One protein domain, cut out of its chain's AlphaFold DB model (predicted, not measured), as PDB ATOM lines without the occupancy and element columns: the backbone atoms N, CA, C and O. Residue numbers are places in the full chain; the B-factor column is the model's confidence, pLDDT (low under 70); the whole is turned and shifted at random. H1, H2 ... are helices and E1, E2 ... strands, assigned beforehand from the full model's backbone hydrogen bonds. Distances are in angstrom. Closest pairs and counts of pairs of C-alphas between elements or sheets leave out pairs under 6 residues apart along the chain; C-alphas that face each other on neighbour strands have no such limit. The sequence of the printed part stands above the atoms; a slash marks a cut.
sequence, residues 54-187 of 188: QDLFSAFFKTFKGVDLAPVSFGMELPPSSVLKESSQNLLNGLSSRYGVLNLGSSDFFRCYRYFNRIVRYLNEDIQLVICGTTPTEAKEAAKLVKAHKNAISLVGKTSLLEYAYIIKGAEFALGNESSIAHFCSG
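This is residues 54 to 187 of the 188 residues of the protein "Phosphorylase" of Helicobacter pylori (UniProt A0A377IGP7). What is the main picture? A small parallel sheet of four strands is the core, with H4 over one face and H5 over the other; H3 packs on H4, H1 packs on H3, and a long link, residues 64 to 85, swings round the outside from H1 to H2. What is it built of? The printed part has 134 residues with six named helices and four named strands, in the order H1 H2 E1 H3 E2 H4 E3 H5 E4 H6; the sheet runs E3 E2 E1 E4, and the class is mixed, helices and strands. It is compact, with a radius of gyration of the C-alphas of 14.3 A and spans of 42 by 31 by 30 A.

Where are the strands? E1 is residues 99 to 103, 13.1 A long from C-alpha 99 at (42.463, -21.587, -26.250); E2 is 128 to 132, 12.8 A; E3 is 152 to 154; E4 is 173 to 176. Where are the helices? H4, residues 136 to 148, spans 19.0 A, H1, 54 to 63, 14.3 A from (45.755, -42.687, -36.331), and H5, 161 to 169, 12.3 A. H2 is 86 to 93, H3 is 116 to 122, and H6 is 181 to 185, ending at (37.630, -22.751, -42.775).

How do the strands pair? E2 and E1 are parallel at 24 degrees, N 100 to O 128 being 2.9 A; E1 and E4 at 14 degrees, N 101 to O 173 2.9 A; E3 and E2 at 23 degrees, N 153 to O 129 2.8 A. E1, H3, E2 and E2, H4, E3 are strand-helix-strand units, parallel neighbours joined through a helix; E3, H5, E4 is a split one, with E2 and E1 between its strands, and the three crossovers are right-handed. What is on the sheet? H4 has a height of 8.0 A over the sheet and runs along the strands, at 16 degrees to E3 on the local plane; its closest C-alphas to E3 are Val 146 and Ala 152, 4.9 A. H5, on the opposite face at a height of 10.3 A, is only just slantwise, at 32 degrees to E2 on the local plane, while H3 and H6 only graze the sheet. Which helices touch? H3 touches H4, residues 144 to 148 alone, closest C-alphas Asn 117 and Leu 145, 5.8 A, and H1, Phe 61 and Tyr 122, 5.7 A. H2 only just touches H5, with 3 pairs of C-alphas within 8 A, closest Ser 88 and Glu 163, 6.5 A. Every O i to N i+4 pair is within hydrogen-bond range in H1, H2, H4, H5 and H6, but 1 of 3 in H3, beside 3 of 4 O i to N i+3 pairs.

How large is it? The two C-alphas farthest apart, Asp 55 and Ser 82, are 42.7 A apart, and the printed part has no cut. Which links are long? H1 to H2, 22 residues, and E1 to H3, 12 residues. Where is confidence low? The mean pLDDT of the printed part is 73.4, and residues 54 to 76, 105 to 115 and 176 to 187 are under 70.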
ATOM      1  N   GLN A  54      45.569 -42.696 -37.787       46.06
ATOM      2  CA  GLN A  54      45.755 -42.687 -36.331       46.06
ATOM      3  C   GLN A  54      47.192 -42.365 -35.913       46.06
ATOM      4  O   GLN A  54      47.403 -41.784 -34.843       46.06
ATOM      5  N   ASP A  55      48.164 -42.677 -36.769       44.69
ATOM      6  CA  ASP A  55      49.578 -42.450 -36.482       44.69
ATOM      7  C   ASP A  55      50.004 -41.023 -36.800       44.69
ATOM      8  O   ASP A  55      50.844 -40.489 -36.088       44.69
ATOM      9  N   LEU A  56      49.357 -40.355 -37.763       49.81
ATOM     10  CA  LEU A  56      49.611 -38.945 -38.079       49.81
ATOM     11  C   LEU A  56      49.432 -38.049 -36.847       49.81
ATOM     12  O   LEU A  56      50.359 -37.348 -36.461       49.81
ATOM     13  N   PHE A  57      48.270 -38.097 -36.191       51.88
ATOM     14  CA  PHE A  57      48.017 -37.259 -35.017       51.88
ATOM     15  C   PHE A  57      48.844 -37.704 -33.811       51.88
ATOM     16  O   PHE A  57      49.414 -36.875 -33.111       51.88
ATOM     17  N   SER A  58      48.962 -39.011 -33.577       48.69
ATOM     18  CA  SER A  58      49.746 -39.538 -32.457       48.69
ATOM     19  C   SER A  58      51.236 -39.186 -32.592       48.69
ATOM     20  O   SER A  58      51.852 -38.768 -31.616       48.69
ATOM     21  N   ALA A  59      51.815 -39.293 -33.792       47.34
ATOM     22  CA  ALA A  59      53.194 -38.906 -34.082       47.34
ATOM     23  C   ALA A  59      53.372 -37.384 -34.091       47.34
ATOM     24  O   ALA A  59      54.336 -36.903 -33.503       47.34
ATOM     25  N   PHE A  60      52.435 -36.626 -34.669       54.81
ATOM     26  CA  PHE A  60      52.424 -35.162 -34.621       54.81
ATOM     27  C   PHE A  60      52.457 -34.679 -33.166       54.81
ATOM     28  O   PHE A  60      53.416 -34.042 -32.744       54.81
ATOM     29  N   PHE A  61      51.501 -35.086 -32.336       55.56
ATOM     30  CA  PHE A  61      51.435 -34.621 -30.952       55.56
ATOM     31  C   PHE A  61      52.555 -35.162 -30.056       55.56
ATOM     32  O   PHE A  61      53.018 -34.443 -29.177       55.56
ATOM     33  N   LYS A  62      53.060 -36.382 -30.294       51.25
ATOM     34  CA  LYS A  62      54.284 -36.853 -29.621       51.25
ATOM     35  C   LYS A  62      55.499 -35.996 -29.978       51.25
ATOM     36  O   LYS A  62      56.312 -35.725 -29.101       51.25
ATOM     37  N   THR A  63      55.612 -35.584 -31.240       42.59
ATOM     38  CA  THR A  63      56.723 -34.757 -31.743       42.59
ATOM     39  C   THR A  63      56.623 -33.314 -31.242       42.59
ATOM     40  O   THR A  63      57.643 -32.692 -30.972       42.59
ATOM     41  N   PHE A  64      55.405 -32.798 -31.056       48.12
ATOM     42  CA  PHE A  64      55.123 -31.415 -30.658       48.12
ATOM     43  C   PHE A  64      54.659 -31.277 -29.195       48.12
ATOM     44  O   PHE A  64      53.992 -30.306 -28.841       48.12
ATOM     45  N   LYS A  65      54.999 -32.234 -28.320       52.44
ATOM     46  CA  LYS A  65      54.653 -32.157 -26.892       52.44
ATOM     47  C   LYS A  65      55.261 -30.892 -26.275       52.44
ATOM     48  O   LYS A  65      56.479 -30.740 -26.265       52.44
ATOM     49  N   GLY A  66      54.413 -30.016 -25.734       49.88
ATOM     50  CA  GLY A  66      54.838 -28.734 -25.159       49.88
ATOM     51  C   GLY A  66      55.218 -27.663 -26.188       49.88
ATOM     52  O   GLY A  66      55.810 -26.656 -25.815       49.88
ATOM     53  N   VAL A  67      54.903 -27.866 -27.472       48.31
ATOM     54  CA  VAL A  67      55.113 -26.861 -28.520       48.31
ATOM     55  C   VAL A  67      53.866 -25.994 -28.644       48.31
ATOM     56  O   VAL A  67      52.761 -26.502 -28.845       48.31
ATOM     57  N   ASP A  68      54.062 -24.682 -28.555       49.25
ATOM     58  CA  ASP A  68      53.037 -23.709 -28.912       49.25
ATOM     59  C   ASP A  68      52.797 -23.773 -30.425       49.25
ATOM     60  O   ASP A  68      53.686 -23.496 -31.236       49.25
ATOM     61  N   LEU A  69      51.588 -24.181 -30.813       53.09
ATOM     62  CA  LEU A  69      51.151 -24.101 -32.201       53.09
ATOM     63  C   LEU A  69      50.970 -22.623 -32.552       53.09
ATOM     64  O   LEU A  69      50.308 -21.888 -31.823       53.09
ATOM     65  N   ALA A  70      51.568 -22.183 -33.661       47.84
ATOM     66  CA  ALA A  70      51.362 -20.823 -34.137       47.84
ATOM     67  C   ALA A  70      49.861 -20.608 -34.402       47.84
ATOM     68  O   ALA A  70      49.257 -21.441 -35.087       47.84
ATOM     69  N   PRO A  71      49.262 -19.516 -33.894       51.47
ATOM     70  CA  PRO A  71      47.843 -19.276 -34.067       51.47
ATOM     71  C   PRO A  71      47.505 -19.177 -35.552       51.47
ATOM     72  O   PRO A  71      48.199 -18.513 -36.331       51.47
ATOM     73  N   VAL A  72      46.427 -19.843 -35.949       50.44
ATOM     74  CA  VAL A  72      45.892 -19.761 -37.307       50.44
ATOM     75  C   VAL A  72      44.672 -18.859 -37.281       50.44
ATOM     76  O   VAL A  72      43.667 -19.176 -36.657       50.44
ATOM     77  N   SER A  73      44.738 -17.739 -38.001       50.88
ATOM     78  CA  SER A  73      43.570 -16.880 -38.180       50.88
ATOM     79  C   SER A  73      42.549 -17.562 -39.088       50.88
ATOM     80  O   SER A  73      42.827 -17.807 -40.265       50.88
ATOM     81  N   PHE A  74      41.352 -17.822 -38.571       58.91
ATOM     82  CA  PHE A  74      40.236 -18.294 -39.386       58.91
ATOM     83  C   PHE A  74      39.623 -17.119 -40.157       58.91
ATOM     84  O   PHE A  74      39.108 -16.175 -39.556       58.91
ATOM     85  N   GLY A  75      39.650 -17.186 -41.491       54.88
ATOM     86  CA  GLY A  75      39.155 -16.147 -42.408       54.88
ATOM     87  C   GLY A  75      37.631 -15.979 -42.465       54.88
ATOM     88  O   GLY A  75      37.117 -15.531 -43.480       54.88
ATOM     89  N   MET A  76      36.892 -16.339 -41.412       65.50
ATOM     90  CA  MET A  76      35.433 -16.232 -41.397       65.50
ATOM     91  C   MET A  76      34.963 -14.785 -41.227       65.50
ATOM     92  O   MET A  76      35.196 -14.150 -40.187       65.50
ATOM     93  N   GLU A  77      34.193 -14.298 -42.195       73.69
ATOM     94  CA  GLU A  77      33.342 -13.126 -42.012       73.69
ATOM     95  C   GLU A  77      32.132 -13.513 -41.159       73.69
ATOM     96  O   GLU A  77      31.293 -14.325 -41.545       73.69
ATOM     97  N   LEU A  78      32.068 -12.953 -39.952       77.31
ATOM     98  CA  LEU A  78      30.941 -13.114 -39.041       77.31
ATOM     99  C   LEU A  78      30.249 -11.756 -38.908       77.31
ATOM    100  O   LEU A  78      30.930 -10.731 -39.033       77.31
ATOM    101  N   PRO A  79      28.930 -11.721 -38.633       82.50
ATOM    102  CA  PRO A  79      28.261 -10.474 -38.273       82.50
ATOM    103  C   PRO A  79      28.984  -9.801 -37.093       82.50
ATOM    104  O   PRO A  79      29.779 -10.449 -36.421       82.50
ATOM    105  N   PRO A  80      28.731  -8.520 -36.794       82.44
ATOM    106  CA  PRO A  80      29.294  -7.885 -35.607       82.44
ATOM    107  C   PRO A  80      28.897  -8.628 -34.322       82.44
ATOM    108  O   PRO A  80      27.761  -9.093 -34.193       82.44
ATOM    109  N   SER A  81      29.801  -8.687 -33.339       76.12
ATOM    110  CA  SER A  81      29.540  -9.341 -32.042       76.12
ATOM    111  C   SER A  81      28.383  -8.706 -31.274       76.12
ATOM    112  O   SER A  81      27.754  -9.379 -30.465       76.12
ATOM    113  N   SER A  82      28.027  -7.456 -31.583       80.12
ATOM    114  CA  SER A  82      26.847  -6.771 -31.043       80.12
ATOM    115  C   SER A  82      25.515  -7.443 -31.401       80.12
ATOM    116  O   SER A  82      24.508  -7.168 -30.758       80.12
ATOM    117  N   VAL A  83      25.490  -8.313 -32.418       83.44
ATOM    118  CA  VAL A  83      24.306  -9.104 -32.800       83.44
ATOM    119  C   VAL A  83      24.130 -10.327 -31.884       83.44
ATOM    120  O   VAL A  83      23.048 -10.912 -31.821       83.44
ATOM    121  N   LEU A  84      25.176 -10.725 -31.151       83.38
ATOM    122  CA  LEU A  84      25.101 -11.821 -30.191       83.38
ATOM    123  C   LEU A  84      24.302 -11.412 -28.954       83.38
ATOM    124  O   LEU A  84      24.435 -10.301 -28.443       83.38
ATOM    125  N   LYS A  85      23.524 -12.354 -28.417       88.62
ATOM    126  CA  LYS A  85      22.859 -12.185 -27.120       88.62
ATOM    127  C   LYS A  85      23.907 -12.016 -26.017       88.62
ATOM    128  O   LYS A  85      25.000 -12.570 -26.109       88.62
ATOM    129  N   GLU A  86      23.545 -11.323 -24.943       88.62
ATOM    130  CA  GLU A  86      24.429 -11.097 -23.790       88.62
ATOM    131  C   GLU A  86      25.007 -12.409 -23.232       88.62
ATOM    132  O   GLU A  86      26.202 -12.509 -22.976       88.62
ATOM    133  N   SER A  87      24.194 -13.469 -23.152       87.19
ATOM    134  CA  SER A  87      24.638 -14.804 -22.730       87.19
ATOM    135  C   SER A  87      25.761 -15.377 -23.600       87.19
ATOM    136  O   SER A  87      26.682 -16.007 -23.087       87.19
ATOM    137  N   SER A  88      25.698 -15.146 -24.913       87.25
ATOM    138  CA  SER A  88      26.698 -15.600 -25.878       87.25
ATOM    139  C   SER A  88      27.991 -14.794 -25.747       87.25
ATOM    140  O   SER A  88      29.079 -15.353 -25.814       87.25
ATOM    141  N   GLN A  89      27.882 -13.485 -25.507       87.25
ATOM    142  CA  GLN A  89      29.040 -12.629 -25.242       87.25
ATOM    143  C   GLN A  89      29.727 -13.027 -23.930       87.25
ATOM    144  O   GLN A  89      30.942 -13.180 -23.900       87.25
ATOM    145  N   ASN A  90      28.952 -13.289 -22.876       89.62
ATOM    146  CA  ASN A  90      29.468 -13.760 -21.591       89.62
ATOM    147  C   ASN A  90      30.172 -15.119 -21.714       89.62
ATOM    148  O   ASN A  90      31.219 -15.314 -21.103       89.62
ATOM    149  N   LEU A  91      29.642 -16.037 -22.535       89.69
ATOM    150  CA  LEU A  91      30.310 -17.301 -22.849       89.69
ATOM    151  C   LEU A  91      31.685 -17.064 -23.492       89.69
ATOM    152  O   LEU A  91      32.665 -17.652 -23.046       89.69
ATOM    153  N   LEU A  92      31.754 -16.212 -24.521       88.25
ATOM    154  CA  LEU A  92      32.998 -15.914 -25.240       88.25
ATOM    155  C   LEU A  92      34.018 -15.188 -24.353       88.25
ATOM    156  O   LEU A  92      35.191 -15.545 -24.357       88.25
ATOM    157  N   ASN A  93      33.568 -14.222 -23.549       89.69
ATOM    158  CA  ASN A  93      34.407 -13.485 -22.601       89.69
ATOM    159  C   ASN A  93      34.914 -14.364 -21.446       89.69
ATOM    160  O   ASN A  93      35.908 -14.029 -20.811       89.69
ATOM    161  N   GLY A  94      34.224 -15.472 -21.157       90.88
ATOM    162  CA  GLY A  94      34.638 -16.457 -20.160       90.88
ATOM    163  C   GLY A  94      35.711 -17.434 -20.650       90.88
ATOM    164  O   GLY A  94      36.222 -18.215 -19.845       90.88
ATOM    165  N   LEU A  95      36.045 -17.426 -21.945       92.06
ATOM    166  CA  LEU A  95      37.140 -18.231 -22.481       92.06
ATOM    167  C   LEU A  95      38.493 -17.615 -22.117       92.06
ATOM    168  O   LEU A  95      38.634 -16.404 -21.951       92.06
ATOM    169  N   SER A  96      39.507 -18.470 -22.001       89.69
ATOM    170  CA  SER A  96      40.887 -18.018 -21.819       89.69
ATOM    171  C   SER A  96      41.336 -17.155 -23.002       89.69
ATOM    172  O   SER A  96      40.869 -17.331 -24.123       89.69
ATOM    173  N   SER A  97      42.308 -16.269 -22.779       85.38
ATOM    174  CA  SER A  97      42.956 -15.513 -23.862       85.38
ATOM    175  C   SER A  97      43.671 -16.416 -24.874       85.38
ATOM    176  O   SER A  97      43.792 -16.049 -26.040       85.38
ATOM    177  N   ARG A  98      44.112 -17.602 -24.433       80.88
ATOM    178  CA  ARG A  98      44.701 -18.655 -25.268       80.88
ATOM    179  C   ARG A  98      43.885 -19.933 -25.133       80.88
ATOM    180  O   ARG A  98      43.851 -20.544 -24.056       80.88
ATOM    181  N   TYR A  99      43.232 -20.346 -26.215       87.00
ATOM    182  CA  TYR A  99      42.463 -21.587 -26.250       87.00
ATOM    183  C   TYR A  99      42.492 -22.257 -27.624       87.00
ATOM    184  O   TYR A  99      42.672 -21.611 -28.657       87.00
ATOM    185  N   GLY A 100      42.288 -23.571 -27.617       82.88
ATOM    186  CA  GLY A 100      42.083 -24.385 -28.808       82.88
ATOM    187  C   GLY A 100      40.745 -25.115 -28.757       82.88
ATOM    188  O   GLY A 100      40.202 -25.378 -27.682       82.88
ATOM    189  N   VAL A 101      40.207 -25.462 -29.922       83.56
ATOM    190  CA  VAL A 101      38.908 -26.136 -30.053       83.56
ATOM    191  C   VAL A 101      39.098 -27.604 -30.414       83.56
ATOM    192  O   VAL A 101      39.823 -27.930 -31.352       83.56
ATOM    193  N   LEU A 102      38.402 -28.494 -29.706       83.75
ATOM    194  CA  LEU A 102      38.241 -29.899 -30.079       83.75
ATOM    195  C   LEU A 102      36.785 -30.161 -30.450       83.75
ATOM    196  O   LEU A 102      35.914 -30.159 -29.584       83.75
ATOM    197  N   ASN A 103      36.510 -30.422 -31.720       83.19
ATOM    198  CA  ASN A 103      35.177 -30.782 -32.175       83.19
ATOM    199  C   ASN A 103      35.057 -32.291 -32.364       83.19
ATOM    200  O   ASN A 103      35.669 -32.880 -33.258       83.19
ATOM    201  N   LEU A 104      34.245 -32.910 -31.512       81.06
ATOM    202  CA  LEU A 104      34.047 -34.355 -31.509       81.06
ATOM    203  C   LEU A 104      33.092 -34.818 -32.622       81.06
ATOM    204  O   LEU A 104      33.123 -35.990 -32.997       81.06
ATOM    205  N   GLY A 105      32.262 -33.912 -33.149       69.44
ATOM    206  CA  GLY A 105      31.167 -34.241 -34.061       69.44
ATOM    207  C   GLY A 105      31.614 -34.684 -35.457       69.44
ATOM    208  O   GLY A 105      32.558 -34.134 -36.025       69.44
ATOM    209  N   SER A 106      30.887 -35.646 -36.024       61.06
ATOM    210  CA  SER A 106      30.968 -36.128 -37.411       61.06
ATOM    211  C   SER A 106      29.602 -36.679 -37.830       61.06
ATOM    212  O   SER A 106      28.884 -37.214 -36.986       61.06
ATOM    213  N   SER A 107      29.248 -36.586 -39.113       54.91
ATOM    214  CA  SER A 107      28.012 -37.181 -39.644       54.91
ATOM    215  C   SER A 107      28.041 -38.710 -39.634       54.91
ATOM    216  O   SER A 107      27.010 -39.340 -39.421       54.91
ATOM    217  N   ASP A 108      29.224 -39.302 -39.815       51.75
ATOM    218  CA  ASP A 108      29.409 -40.747 -39.896       51.75
ATOM    219  C   ASP A 108      30.442 -41.244 -38.884       51.75
ATOM    220  O   ASP A 108      31.515 -40.658 -38.710       51.75
ATOM    221  N   PHE A 109      30.153 -42.392 -38.269       50.22
ATOM    222  CA  PHE A 109      30.997 -43.015 -37.248       50.22
ATOM    223  C   PHE A 109      32.412 -43.367 -37.739       50.22
ATOM    224  O   PHE A 109      33.368 -43.264 -36.972       50.22
ATOM    225  N   PHE A 110      32.569 -43.752 -39.010       54.28
ATOM    226  CA  PHE A 110      33.878 -44.072 -39.601       54.28
ATOM    227  C   PHE A 110      34.719 -42.827 -39.922       54.28
ATOM    228  O   PHE A 110      35.928 -42.938 -40.109       54.28
ATOM    229  N   ARG A 111      34.100 -41.641 -39.941       50.59
ATOM    230  CA  ARG A 111      34.778 -40.345 -40.096       50.59
ATOM    231  C   ARG A 111      35.189 -39.741 -38.748       50.59
ATOM    232  O   ARG A 111      35.839 -38.699 -38.714       50.59
ATOM    233  N   CYS A 112      34.832 -40.385 -37.631       57.34
ATOM    234  CA  CYS A 112      35.218 -39.936 -36.301       57.34
ATOM    235  C   CYS A 112      36.651 -40.351 -35.956       57.34
ATOM    236  O   CYS A 112      36.943 -41.533 -35.788       57.34
ATOM    237  N   TYR A 113      37.528 -39.389 -35.703       63.06
ATOM    238  CA  TYR A 113      38.715 -39.587 -34.890       63.06
ATOM    239  C   TYR A 113      38.295 -39.929 -33.455       63.06
ATOM    240  O   TYR A 113      37.574 -39.182 -32.795       63.06
ATOM    241  N   ARG A 114      38.725 -41.093 -32.960       63.97
ATOM    242  CA  ARG A 114      38.250 -41.654 -31.676       63.97
ATOM    243  C   ARG A 114      39.254 -41.531 -30.537       63.97
ATOM    244  O   ARG A 114      38.933 -41.869 -29.403       63.97
ATOM    245  N   TYR A 115      40.459 -41.041 -30.819       66.50
ATOM    246  CA  TYR A 115      41.571 -41.029 -29.867       66.50
ATOM    247  C   TYR A 115      41.907 -39.625 -29.366       66.50
ATOM    248  O   TYR A 115      43.070 -39.318 -29.091       66.50
ATOM    249  N   PHE A 116      40.901 -38.754 -29.234       72.81
ATOM    250  CA  PHE A 116      41.089 -37.424 -28.645       72.81
ATOM    251  C   PHE A 116      41.727 -37.515 -27.255       72.81
ATOM    252  O   PHE A 116      42.582 -36.706 -26.919       72.81
ATOM    253  N   ASN A 117      41.425 -38.572 -26.493       72.88
ATOM    254  CA  ASN A 117      42.032 -38.850 -25.192       72.88
ATOM    255  C   ASN A 117      43.555 -39.057 -25.248       72.88
ATOM    256  O   ASN A 117      44.230 -38.860 -24.241       72.88
ATOM    257  N   ARG A 118      44.097 -39.484 -26.395       71.69
ATOM    258  CA  ARG A 118      45.543 -39.568 -26.612       71.69
ATOM    259  C   ARG A 118      46.105 -38.194 -26.943       71.69
ATOM    260  O   ARG A 118      47.102 -37.831 -26.341       71.69
ATOM    261  N   ILE A 119      45.448 -37.439 -27.828       70.75
ATOM    262  CA  ILE A 119      45.878 -36.090 -28.238       70.75
ATOM    263  C   ILE A 119      45.981 -35.155 -27.037       70.75
ATOM    264  O   ILE A 119      47.027 -34.548 -26.836       70.75
ATOM    265  N   VAL A 120      44.925 -35.070 -26.220       76.50
ATOM    266  CA  VAL A 120      44.861 -34.096 -25.115       76.50
ATOM    267  C   VAL A 120      46.022 -34.232 -24.133       76.50
ATOM    268  O   VAL A 120      46.494 -33.233 -23.623       76.50
ATOM    269  N   ARG A 121      46.560 -35.444 -23.943       72.88
ATOM    270  CA  ARG A 121      47.703 -35.705 -23.047       72.88
ATOM    271  C   ARG A 121      49.034 -35.128 -23.533       72.88
ATOM    272  O   ARG A 121      50.013 -35.149 -22.792       72.88
ATOM    273  N   TYR A 122      49.104 -34.723 -24.793       70.31
ATOM    274  CA  TYR A 122      50.309 -34.172 -25.408       70.31
ATOM    275  C   TYR A 122      50.192 -32.668 -25.677       70.31
ATOM    276  O   TYR A 122      51.195 -32.045 -26.021       70.31
ATOM    277  N   LEU A 123      48.995 -32.091 -25.531       70.50
ATOM    278  CA  LEU A 123      48.771 -30.658 -25.694       70.50
ATOM    279  C   LEU A 123      49.306 -29.886 -24.483       70.50
ATOM    280  O   LEU A 123      49.366 -30.415 -23.375       70.50
ATOM    281  N   ASN A 124      49.693 -28.629 -24.708       71.69
ATOM    282  CA  ASN A 124      50.122 -27.731 -23.642       71.69
ATOM    283  C   ASN A 124      48.974 -27.530 -22.632       71.69
ATOM    284  O   ASN A 124      47.871 -27.135 -23.016       71.69
ATOM    285  N   GLU A 125      49.224 -27.815 -21.352       79.62
ATOM    286  CA  GLU A 125      48.229 -27.688 -20.279       79.62
ATOM    287  C   GLU A 125      47.855 -26.231 -19.969       79.62
ATOM    288  O   GLU A 125      46.771 -25.989 -19.432       79.62
ATOM    289  N   ASP A 126      48.695 -25.269 -20.361       80.50
ATOM    290  CA  ASP A 126      48.429 -23.838 -20.188       80.50
ATOM    291  C   ASP A 126      47.372 -23.317 -21.176       80.50
ATOM    292  O   ASP A 126      46.674 -22.342 -20.890       80.50
ATOM    293  N   ILE A 127      47.184 -23.996 -22.315       79.56
ATOM    294  CA  ILE A 127      46.145 -23.656 -23.294       79.56
ATOM    295  C   ILE A 127      44.814 -24.275 -22.854       79.56
ATOM    296  O   ILE A 127      44.718 -25.479 -22.579       79.56
ATOM    297  N   GLN A 128      43.755 -23.459 -22.824       90.25
ATOM    298  CA  GLN A 128      42.413 -23.961 -22.545       90.25
ATOM    299  C   GLN A 128      41.911 -24.804 -23.724       90.25
ATOM    300  O   GLN A 128      41.984 -24.378 -24.873       90.25
ATOM    301  N   LEU A 129      41.362 -25.990 -23.456       89.56
ATOM    302  CA  LEU A 129      40.726 -26.808 -24.490       89.56
ATOM    303  C   LEU A 129      39.210 -26.668 -24.411       89.56
ATOM    304  O   LEU A 129      38.582 -27.098 -23.444       89.56
ATOM    305  N   VAL A 130      38.614 -26.105 -25.457       92.06
ATOM    306  CA  VAL A 130      37.166 -25.963 -25.601       92.06
ATOM    307  C   VAL A 130      36.635 -27.138 -26.415       92.06
ATOM    308  O   VAL A 130      36.907 -27.262 -27.608       92.06
ATOM    309  N   ILE A 131      35.888 -28.031 -25.768       91.88
ATOM    310  CA  ILE A 131      35.382 -29.254 -26.395       91.88
ATOM    311  C   ILE A 131      33.940 -29.039 -26.853       91.88
ATOM    312  O   ILE A 131      33.048 -28.806 -26.035       91.88
ATOM    313  N   CYS A 132      33.710 -29.164 -28.156       89.38
ATOM    314  CA  CYS A 132      32.425 -28.961 -28.813       89.38
ATOM    315  C   CYS A 132      31.877 -30.264 -29.412       89.38
ATOM    316  O   CYS A 132      32.609 -31.216 -29.698       89.38
ATOM    317  N   GLY A 133      30.560 -30.287 -29.583       87.62
ATOM    318  CA  GLY A 133      29.792 -31.409 -30.112       87.62
ATOM    319  C   GLY A 133      28.296 -31.163 -29.923       87.62
ATOM    320  O   GLY A 133      27.895 -30.163 -29.324       87.62
ATOM    321  N   THR A 134      27.468 -32.077 -30.402       85.00
ATOM    322  CA  THR A 134      26.005 -31.993 -30.374       85.00
ATOM    323  C   THR A 134      25.342 -33.199 -29.711       85.00
ATOM    324  O   THR A 134      24.213 -33.071 -29.240       85.00
ATOM    325  N   THR A 135      26.005 -34.359 -29.626       84.94
ATOM    326  CA  THR A 135      25.338 -35.602 -29.199       84.94
ATOM    327  C   THR A 135      25.594 -35.977 -27.729       84.94
ATOM    328  O   THR A 135      26.658 -35.690 -27.173       84.94
ATOM    329  N   PRO A 136      24.668 -36.703 -27.063       86.81
ATOM    330  CA  PRO A 136      24.899 -37.229 -25.712       86.81
ATOM    331  C   PRO A 136      26.108 -38.172 -25.614       86.81
ATOM    332  O   PRO A 136      26.758 -38.257 -24.571       86.81
ATOM    333  N   THR A 137      26.424 -38.887 -26.697       85.31
ATOM    334  CA  THR A 137      27.616 -39.742 -26.780       85.31
ATOM    335  C   THR A 137      28.890 -38.903 -26.735       85.31
ATOM    336  O   THR A 137      29.797 -39.210 -25.963       85.31
ATOM    337  N   GLU A 138      28.936 -37.798 -27.481       86.94
ATOM    338  CA  GLU A 138      30.051 -36.846 -27.434       86.94
ATOM    339  C   GLU A 138      30.185 -36.198 -26.057       86.94
ATOM    340  O   GLU A 138      31.302 -35.999 -25.590       86.94
ATOM    341  N   ALA A 139      29.078 -35.945 -25.352       90.12
ATOM    342  CA  ALA A 139      29.130 -35.392 -24.000       90.12
ATOM    343  C   ALA A 139      29.831 -36.352 -23.019       90.12
ATOM    344  O   ALA A 139      30.621 -35.916 -22.177       90.12
ATOM    345  N   LYS A 140      29.602 -37.668 -23.161       89.19
ATOM    346  CA  LYS A 140      30.305 -38.700 -22.378       89.19
ATOM    347  C   LYS A 140      31.800 -38.736 -22.692       89.19
ATOM    348  O   LYS A 140      32.603 -38.874 -21.769       89.19
ATOM    349  N   GLU A 141      32.186 -38.605 -23.960       87.19
ATOM    350  CA  GLU A 141      33.601 -38.549 -24.345       87.19
ATOM    351  C   GLU A 141      34.271 -37.258 -23.866       87.19
ATOM    352  O   GLU A 141      35.332 -37.314 -23.246       87.19
ATOM    353  N   ALA A 142      33.618 -36.108 -24.031       91.19
ATOM    354  CA  ALA A 142      34.102 -34.826 -23.533       91.19
ATOM    355  C   ALA A 142      34.354 -34.860 -22.020       91.19
ATOM    356  O   ALA A 142      35.382 -34.371 -21.561       91.19
ATOM    357  N   ALA A 143      33.486 -35.511 -21.237       92.00
ATOM    358  CA  ALA A 143      33.698 -35.676 -19.800       92.00
ATOM    359  C   ALA A 143      34.989 -36.448 -19.462       92.00
ATOM    360  O   ALA A 143      35.631 -36.162 -18.452       92.00
ATOM    361  N   LYS A 144      35.400 -37.412 -20.297       90.50
ATOM    362  CA  LYS A 144      36.682 -38.120 -20.124       90.50
ATOM    363  C   LYS A 144      37.867 -37.215 -20.453       90.50
ATOM    364  O   LYS A 144      38.879 -37.282 -19.764       90.50
ATOM    365  N   LEU A 145      37.740 -36.376 -21.481       89.44
ATOM    366  CA  LEU A 145      38.780 -35.429 -21.890       89.44
ATOM    367  C   LEU A 145      38.979 -34.317 -20.855       89.44
ATOM    368  O   LEU A 145      40.118 -34.027 -20.509       89.44
ATOM    369  N   VAL A 146      37.892 -33.776 -20.293       92.69
ATOM    370  CA  VAL A 146      37.940 -32.790 -19.197       92.69
ATOM    371  C   VAL A 146      38.684 -33.343 -17.981       92.69
ATOM    372  O   VAL A 146      39.458 -32.638 -17.352       92.69
ATOM    373  N   LYS A 147      38.512 -34.632 -17.668       91.25
ATOM    374  CA  LYS A 147      39.276 -35.287 -16.593       91.25
ATOM    375  C   LYS A 147      40.755 -35.491 -16.931       91.25
ATOM    376  O   LYS A 147      41.555 -35.672 -16.022       91.25
ATOM    377  N   ALA A 148      41.102 -35.542 -18.216       87.19
ATOM    378  CA  ALA A 148      42.448 -35.844 -18.688       87.19
ATOM    379  C   ALA A 148      43.302 -34.596 -18.961       87.19
ATOM    380  O   ALA A 148      44.515 -34.737 -19.062       87.19
ATOM    381  N   HIS A 149      42.690 -33.414 -19.092       84.88
ATOM    382  CA  HIS A 149      43.374 -32.146 -19.359       84.88
ATOM    383  C   HIS A 149      42.908 -31.082 -18.372       84.88
ATOM    384  O   HIS A 149      41.726 -30.742 -18.334       84.88
ATOM    385  N   LYS A 150      43.838 -30.538 -17.583       87.31
ATOM    386  CA  LYS A 150      43.538 -29.642 -16.455       87.31
ATOM    387  C   LYS A 150      42.711 -28.415 -16.852       87.31
ATOM    388  O   LYS A 150      41.852 -27.991 -16.085       87.31
ATOM    389  N   ASN A 151      42.966 -27.858 -18.035       90.25
ATOM    390  CA  ASN A 151      42.328 -26.635 -18.523       90.25
ATOM    391  C   ASN A 151      41.282 -26.912 -19.622       90.25
ATOM    392  O   ASN A 151      41.156 -26.157 -20.579       90.25
ATOM    393  N   ALA A 152      40.575 -28.042 -19.566       92.62
ATOM    394  CA  ALA A 152      39.554 -28.376 -20.558       92.62
ATOM    395  C   ALA A 152      38.137 -28.066 -20.059       92.62
ATOM    396  O   ALA A 152      37.769 -28.400 -18.933       92.62
ATOM    397  N   ILE A 153      37.307 -27.500 -20.937       95.06
ATOM    398  CA  ILE A 153      35.880 -27.261 -20.704       95.06
ATOM    399  C   ILE A 153      35.040 -27.958 -21.773       95.06
ATOM    400  O   ILE A 153      35.437 -28.074 -22.931       95.06
ATOM    401  N   SER A 154      33.848 -28.419 -21.390       94.88
ATOM    402  CA  SER A 154      32.896 -29.034 -22.320       94.88
ATOM    403  C   SER A 154      31.717 -28.108 -22.601       94.88
ATOM    404  O   SER A 154      30.922 -27.791 -21.704       94.88
ATOM    405  N   LEU A 155      31.594 -27.736 -23.874       94.12
ATOM    406  CA  LEU A 155      30.483 -26.997 -24.463       94.12
ATOM    407  C   LEU A 155      29.598 -27.881 -25.359       94.12
ATOM    408  O   LEU A 155      28.758 -27.370 -26.097       94.12
ATOM    409  N   VAL A 156      29.751 -29.209 -25.285       91.44
ATOM    410  CA  VAL A 156      28.925 -30.161 -26.047       91.44
ATOM    411  C   VAL A 156      27.440 -29.922 -25.767       91.44
ATOM    412  O   VAL A 156      27.008 -29.981 -24.616       91.44
ATOM    413  N   GLY A 157      26.669 -29.645 -26.821       88.31
ATOM    414  CA  GLY A 157      25.236 -29.352 -26.748       88.31
ATOM    415  C   GLY A 157      24.880 -28.014 -26.085       88.31
ATOM    416  O   GLY A 157      23.706 -27.786 -25.809       88.31
ATOM    417  N   LYS A 158      25.860 -27.140 -25.806       89.44
ATOM    418  CA  LYS A 158      25.659 -25.851 -25.109       89.44
ATOM    419  C   LYS A 158      25.847 -24.625 -25.999       89.44
ATOM    420  O   LYS A 158      25.685 -23.510 -25.522       89.44
ATOM    421  N   THR A 159      26.215 -24.825 -27.259       86.50
ATOM    422  CA  THR A 159      26.484 -23.750 -28.217       86.50
ATOM    423  C   THR A 159      25.570 -23.883 -29.421       86.50
ATOM    424  O   THR A 159      25.447 -24.962 -30.002       86.50
ATOM    425  N   SER A 160      24.982 -22.772 -29.840       85.38
ATOM    426  CA  SER A 160      24.412 -22.605 -31.171       85.38
ATOM    427  C   SER A 160      25.505 -22.603 -32.245       85.38
ATOM    428  O   SER A 160      26.692 -22.432 -31.961       85.38
ATOM    429  N   LEU A 161      25.103 -22.753 -33.511       82.06
ATOM    430  CA  LEU A 161      26.030 -22.713 -34.645       82.06
ATOM    431  C   LEU A 161      26.776 -21.374 -34.745       82.06
ATOM    432  O   LEU A 161      27.962 -21.355 -35.061       82.06
ATOM    433  N   LEU A 162      26.091 -20.264 -34.455       82.88
ATOM    434  CA  LEU A 162      26.696 -18.934 -34.497       82.88
ATOM    435  C   LEU A 162      27.735 -18.768 -33.382       82.88
ATOM    436  O   LEU A 162      28.854 -18.353 -33.661       82.88
ATOM    437  N   GLU A 163      27.406 -19.149 -32.144       87.12
ATOM    438  CA  GLU A 163      28.366 -19.143 -31.026       87.12
ATOM    439  C   GLU A 163      29.583 -20.012 -31.334       87.12
ATOM    440  O   GLU A 163      30.717 -19.588 -31.135       87.12
ATOM    441  N   TYR A 164      29.355 -21.199 -31.894       85.56
ATOM    442  CA  TYR A 164      30.419 -22.099 -32.309       85.56
ATOM    443  C   TYR A 164      31.362 -21.471 -33.349       85.56
ATOM    444  O   TYR A 164      32.579 -21.605 -33.230       85.56
ATOM    445  N   ALA A 165      30.827 -20.730 -34.323       81.44
ATOM    446  CA  ALA A 165      31.640 -20.037 -35.321       81.44
ATOM    447  C   ALA A 165      32.530 -18.944 -34.694       81.44
ATOM    448  O   ALA A 165      33.700 -18.825 -35.056       81.44
ATOM    449  N   TYR A 166      32.017 -18.195 -33.711       83.88
ATOM    450  CA  TYR A 166      32.818 -17.227 -32.948       83.88
ATOM    451  C   TYR A 166      33.905 -17.890 -32.100       83.88
ATOM    452  O   TYR A 166      35.028 -17.390 -32.062       83.88
ATOM    453  N   ILE A 167      33.587 -19.021 -31.462       86.00
ATOM    454  CA  ILE A 167      34.548 -19.818 -30.690       86.00
ATOM    455  C   ILE A 167      35.681 -20.307 -31.599       86.00
ATOM    456  O   ILE A 167      36.845 -20.185 -31.246       86.00
ATOM    457  N   ILE A 168      35.379 -20.824 -32.796       80.88
ATOM    458  CA  ILE A 168      36.439 -21.217 -33.737       80.88
ATOM    459  C   ILE A 168      37.261 -19.997 -34.151       80.88
ATOM    460  O   ILE A 168      38.484 -20.061 -34.129       80.88
ATOM    461  N   LYS A 169      36.610 -18.879 -34.503       78.75
ATOM    462  CA  LYS A 169      37.295 -17.679 -35.002       78.75
ATOM    463  C   LYS A 169      38.334 -17.122 -34.026       78.75
ATOM    464  O   LYS A 169      39.342 -16.585 -34.480       78.75
ATOM    465  N   GLY A 170      38.090 -17.227 -32.719       78.06
ATOM    466  CA  GLY A 170      39.009 -16.754 -31.682       78.06
ATOM    467  C   GLY A 170      40.044 -17.779 -31.205       78.06
ATOM    468  O   GLY A 170      40.858 -17.432 -30.356       78.06
ATOM    469  N   ALA A 171      40.012 -19.018 -31.699       77.44
ATOM    470  CA  ALA A 171      40.901 -20.079 -31.237       77.44
ATOM    471  C   ALA A 171      42.291 -20.001 -31.893       77.44
ATOM    472  O   ALA A 171      42.414 -19.675 -33.071       77.44
ATOM    473  N   GLU A 172      43.342 -20.393 -31.165       73.88
ATOM    474  CA  GLU A 172      44.693 -20.538 -31.735       73.88
ATOM    475  C   GLU A 172      44.763 -21.724 -32.710       73.88
ATOM    476  O   GLU A 172      45.482 -21.687 -33.708       73.88
ATOM    477  N   PHE A 173      43.986 -22.774 -32.430       71.81
ATOM    478  CA  PHE A 173      43.834 -23.939 -33.291       71.81
ATOM    479  C   PHE A 173      42.451 -24.574 -33.133       71.81
ATOM    480  O   PHE A 173      41.804 -24.466 -32.090       71.81
ATOM    481  N   ALA A 174      42.028 -25.322 -34.148       74.94
ATOM    482  CA  ALA A 174      40.858 -26.184 -34.076       74.94
ATOM    483  C   ALA A 174      41.202 -27.570 -34.628       74.94
ATOM    484  O   ALA A 174      41.795 -27.696 -35.699       74.94
ATOM    485  N   LEU A 175      40.826 -28.611 -33.891       73.69
ATOM    486  CA  LEU A 175      40.943 -30.005 -34.298       73.69
ATOM    487  C   LEU A 175      39.555 -30.617 -34.280       73.69
ATOM    488  O   LEU A 175      38.810 -30.476 -33.313       73.69
ATOM    489  N   GLY A 176      39.207 -31.345 -35.322       69.12
ATOM    490  CA  GLY A 176      37.941 -32.043 -35.358       69.12
ATOM    491  C   GLY A 176      37.878 -33.011 -36.511       69.12
ATOM    492  O   GLY A 176      38.761 -33.048 -37.371       69.12
ATOM    493  N   ASN A 177      36.819 -33.802 -36.499       66.00
ATOM    494  CA  ASN A 177      36.490 -34.672 -37.619       66.00
ATOM    495  C   ASN A 177      36.024 -33.835 -38.809       66.00
ATOM    496  O   ASN A 177      35.795 -32.633 -38.666       66.00
ATOM    497  N   GLU A 178      35.878 -34.465 -39.977       55.25
ATOM    498  CA  GLU A 178      35.254 -33.835 -41.143       55.25
ATOM    499  C   GLU A 178      33.785 -33.519 -40.815       55.25
ATOM    500  O   GLU A 178      32.858 -34.295 -41.027       55.25
ATOM    501  N   SER A 179      33.600 -32.369 -40.194       57.50
ATOM    502  CA  SER A 179      32.343 -31.719 -39.894       57.50
ATOM    503  C   SER A 179      32.570 -30.213 -39.989       57.50
ATOM    504  O   SER A 179      33.690 -29.770 -40.254       57.50
ATOM    505  N   SER A 180      31.486 -29.450 -39.847       50.84
ATOM    506  CA  SER A 180      31.339 -27.990 -39.986       50.84
ATOM    507  C   SER A 180      32.607 -27.113 -39.936       50.84
ATOM    508  O   SER A 180      32.690 -26.203 -40.752       50.84
ATOM    509  N   ILE A 181      33.604 -27.376 -39.074       51.91
ATOM    510  CA  ILE A 181      34.945 -26.745 -39.108       51.91
ATOM    511  C   ILE A 181      35.527 -26.691 -40.524       51.91
ATOM    512  O   ILE A 181      35.964 -25.627 -40.951       51.91
ATOM    513  N   ALA A 182      35.529 -27.802 -41.266       49.62
ATOM    514  CA  ALA A 182      36.118 -27.852 -42.606       49.62
ATOM    515  C   ALA A 182      35.409 -26.891 -43.578       49.62
ATOM    516  O   ALA A 182      36.071 -26.205 -44.352       49.62
ATOM    517  N   HIS A 183      34.080 -26.772 -43.471       47.69
ATOM    518  CA  HIS A 183      33.284 -25.825 -44.258       47.69
ATOM    519  C   HIS A 183      33.478 -24.371 -43.812       47.69
ATOM    520  O   HIS A 183      33.516 -23.467 -44.644       47.69
ATOM    521  N   PHE A 184      33.629 -24.139 -42.507       46.22
ATOM    522  CA  PHE A 184      33.876 -22.813 -41.942       46.22
ATOM    523  C   PHE A 184      35.265 -22.271 -42.298       46.22
ATOM    524  O   PHE A 184      35.427 -21.069 -42.484       46.22
ATOM    525  N   CYS A 185      36.262 -23.145 -42.443       42.97
ATOM    526  CA  CYS A 185      37.630 -22.751 -42.775       42.97
ATOM    527  C   CYS A 185      37.890 -22.610 -44.285       42.97
ATOM    528  O   CYS A 185      38.928 -22.077 -44.662       42.97
ATOM    529  N   SER A 186      36.986 -23.089 -45.150       38.28
ATOM    530  CA  SER A 186      37.120 -23.009 -46.615       38.28
ATOM    531  C   SER A 186      36.499 -21.754 -47.242       38.28
ATOM    532  O   SER A 186      36.536 -21.603 -48.460       38.28
ATOM    533  N   GLY A 187      35.881 -20.885 -46.437       33.84
ATOM    534  CA  GLY A 187      35.285 -19.629 -46.888       33.84
ATOM    535  C   GLY A 187      36.269 -18.469 -46.793       33.84
ATOM    536  O   GLY A 187      36.238 -17.736 -45.812       33.84
TER     537      GLY A 187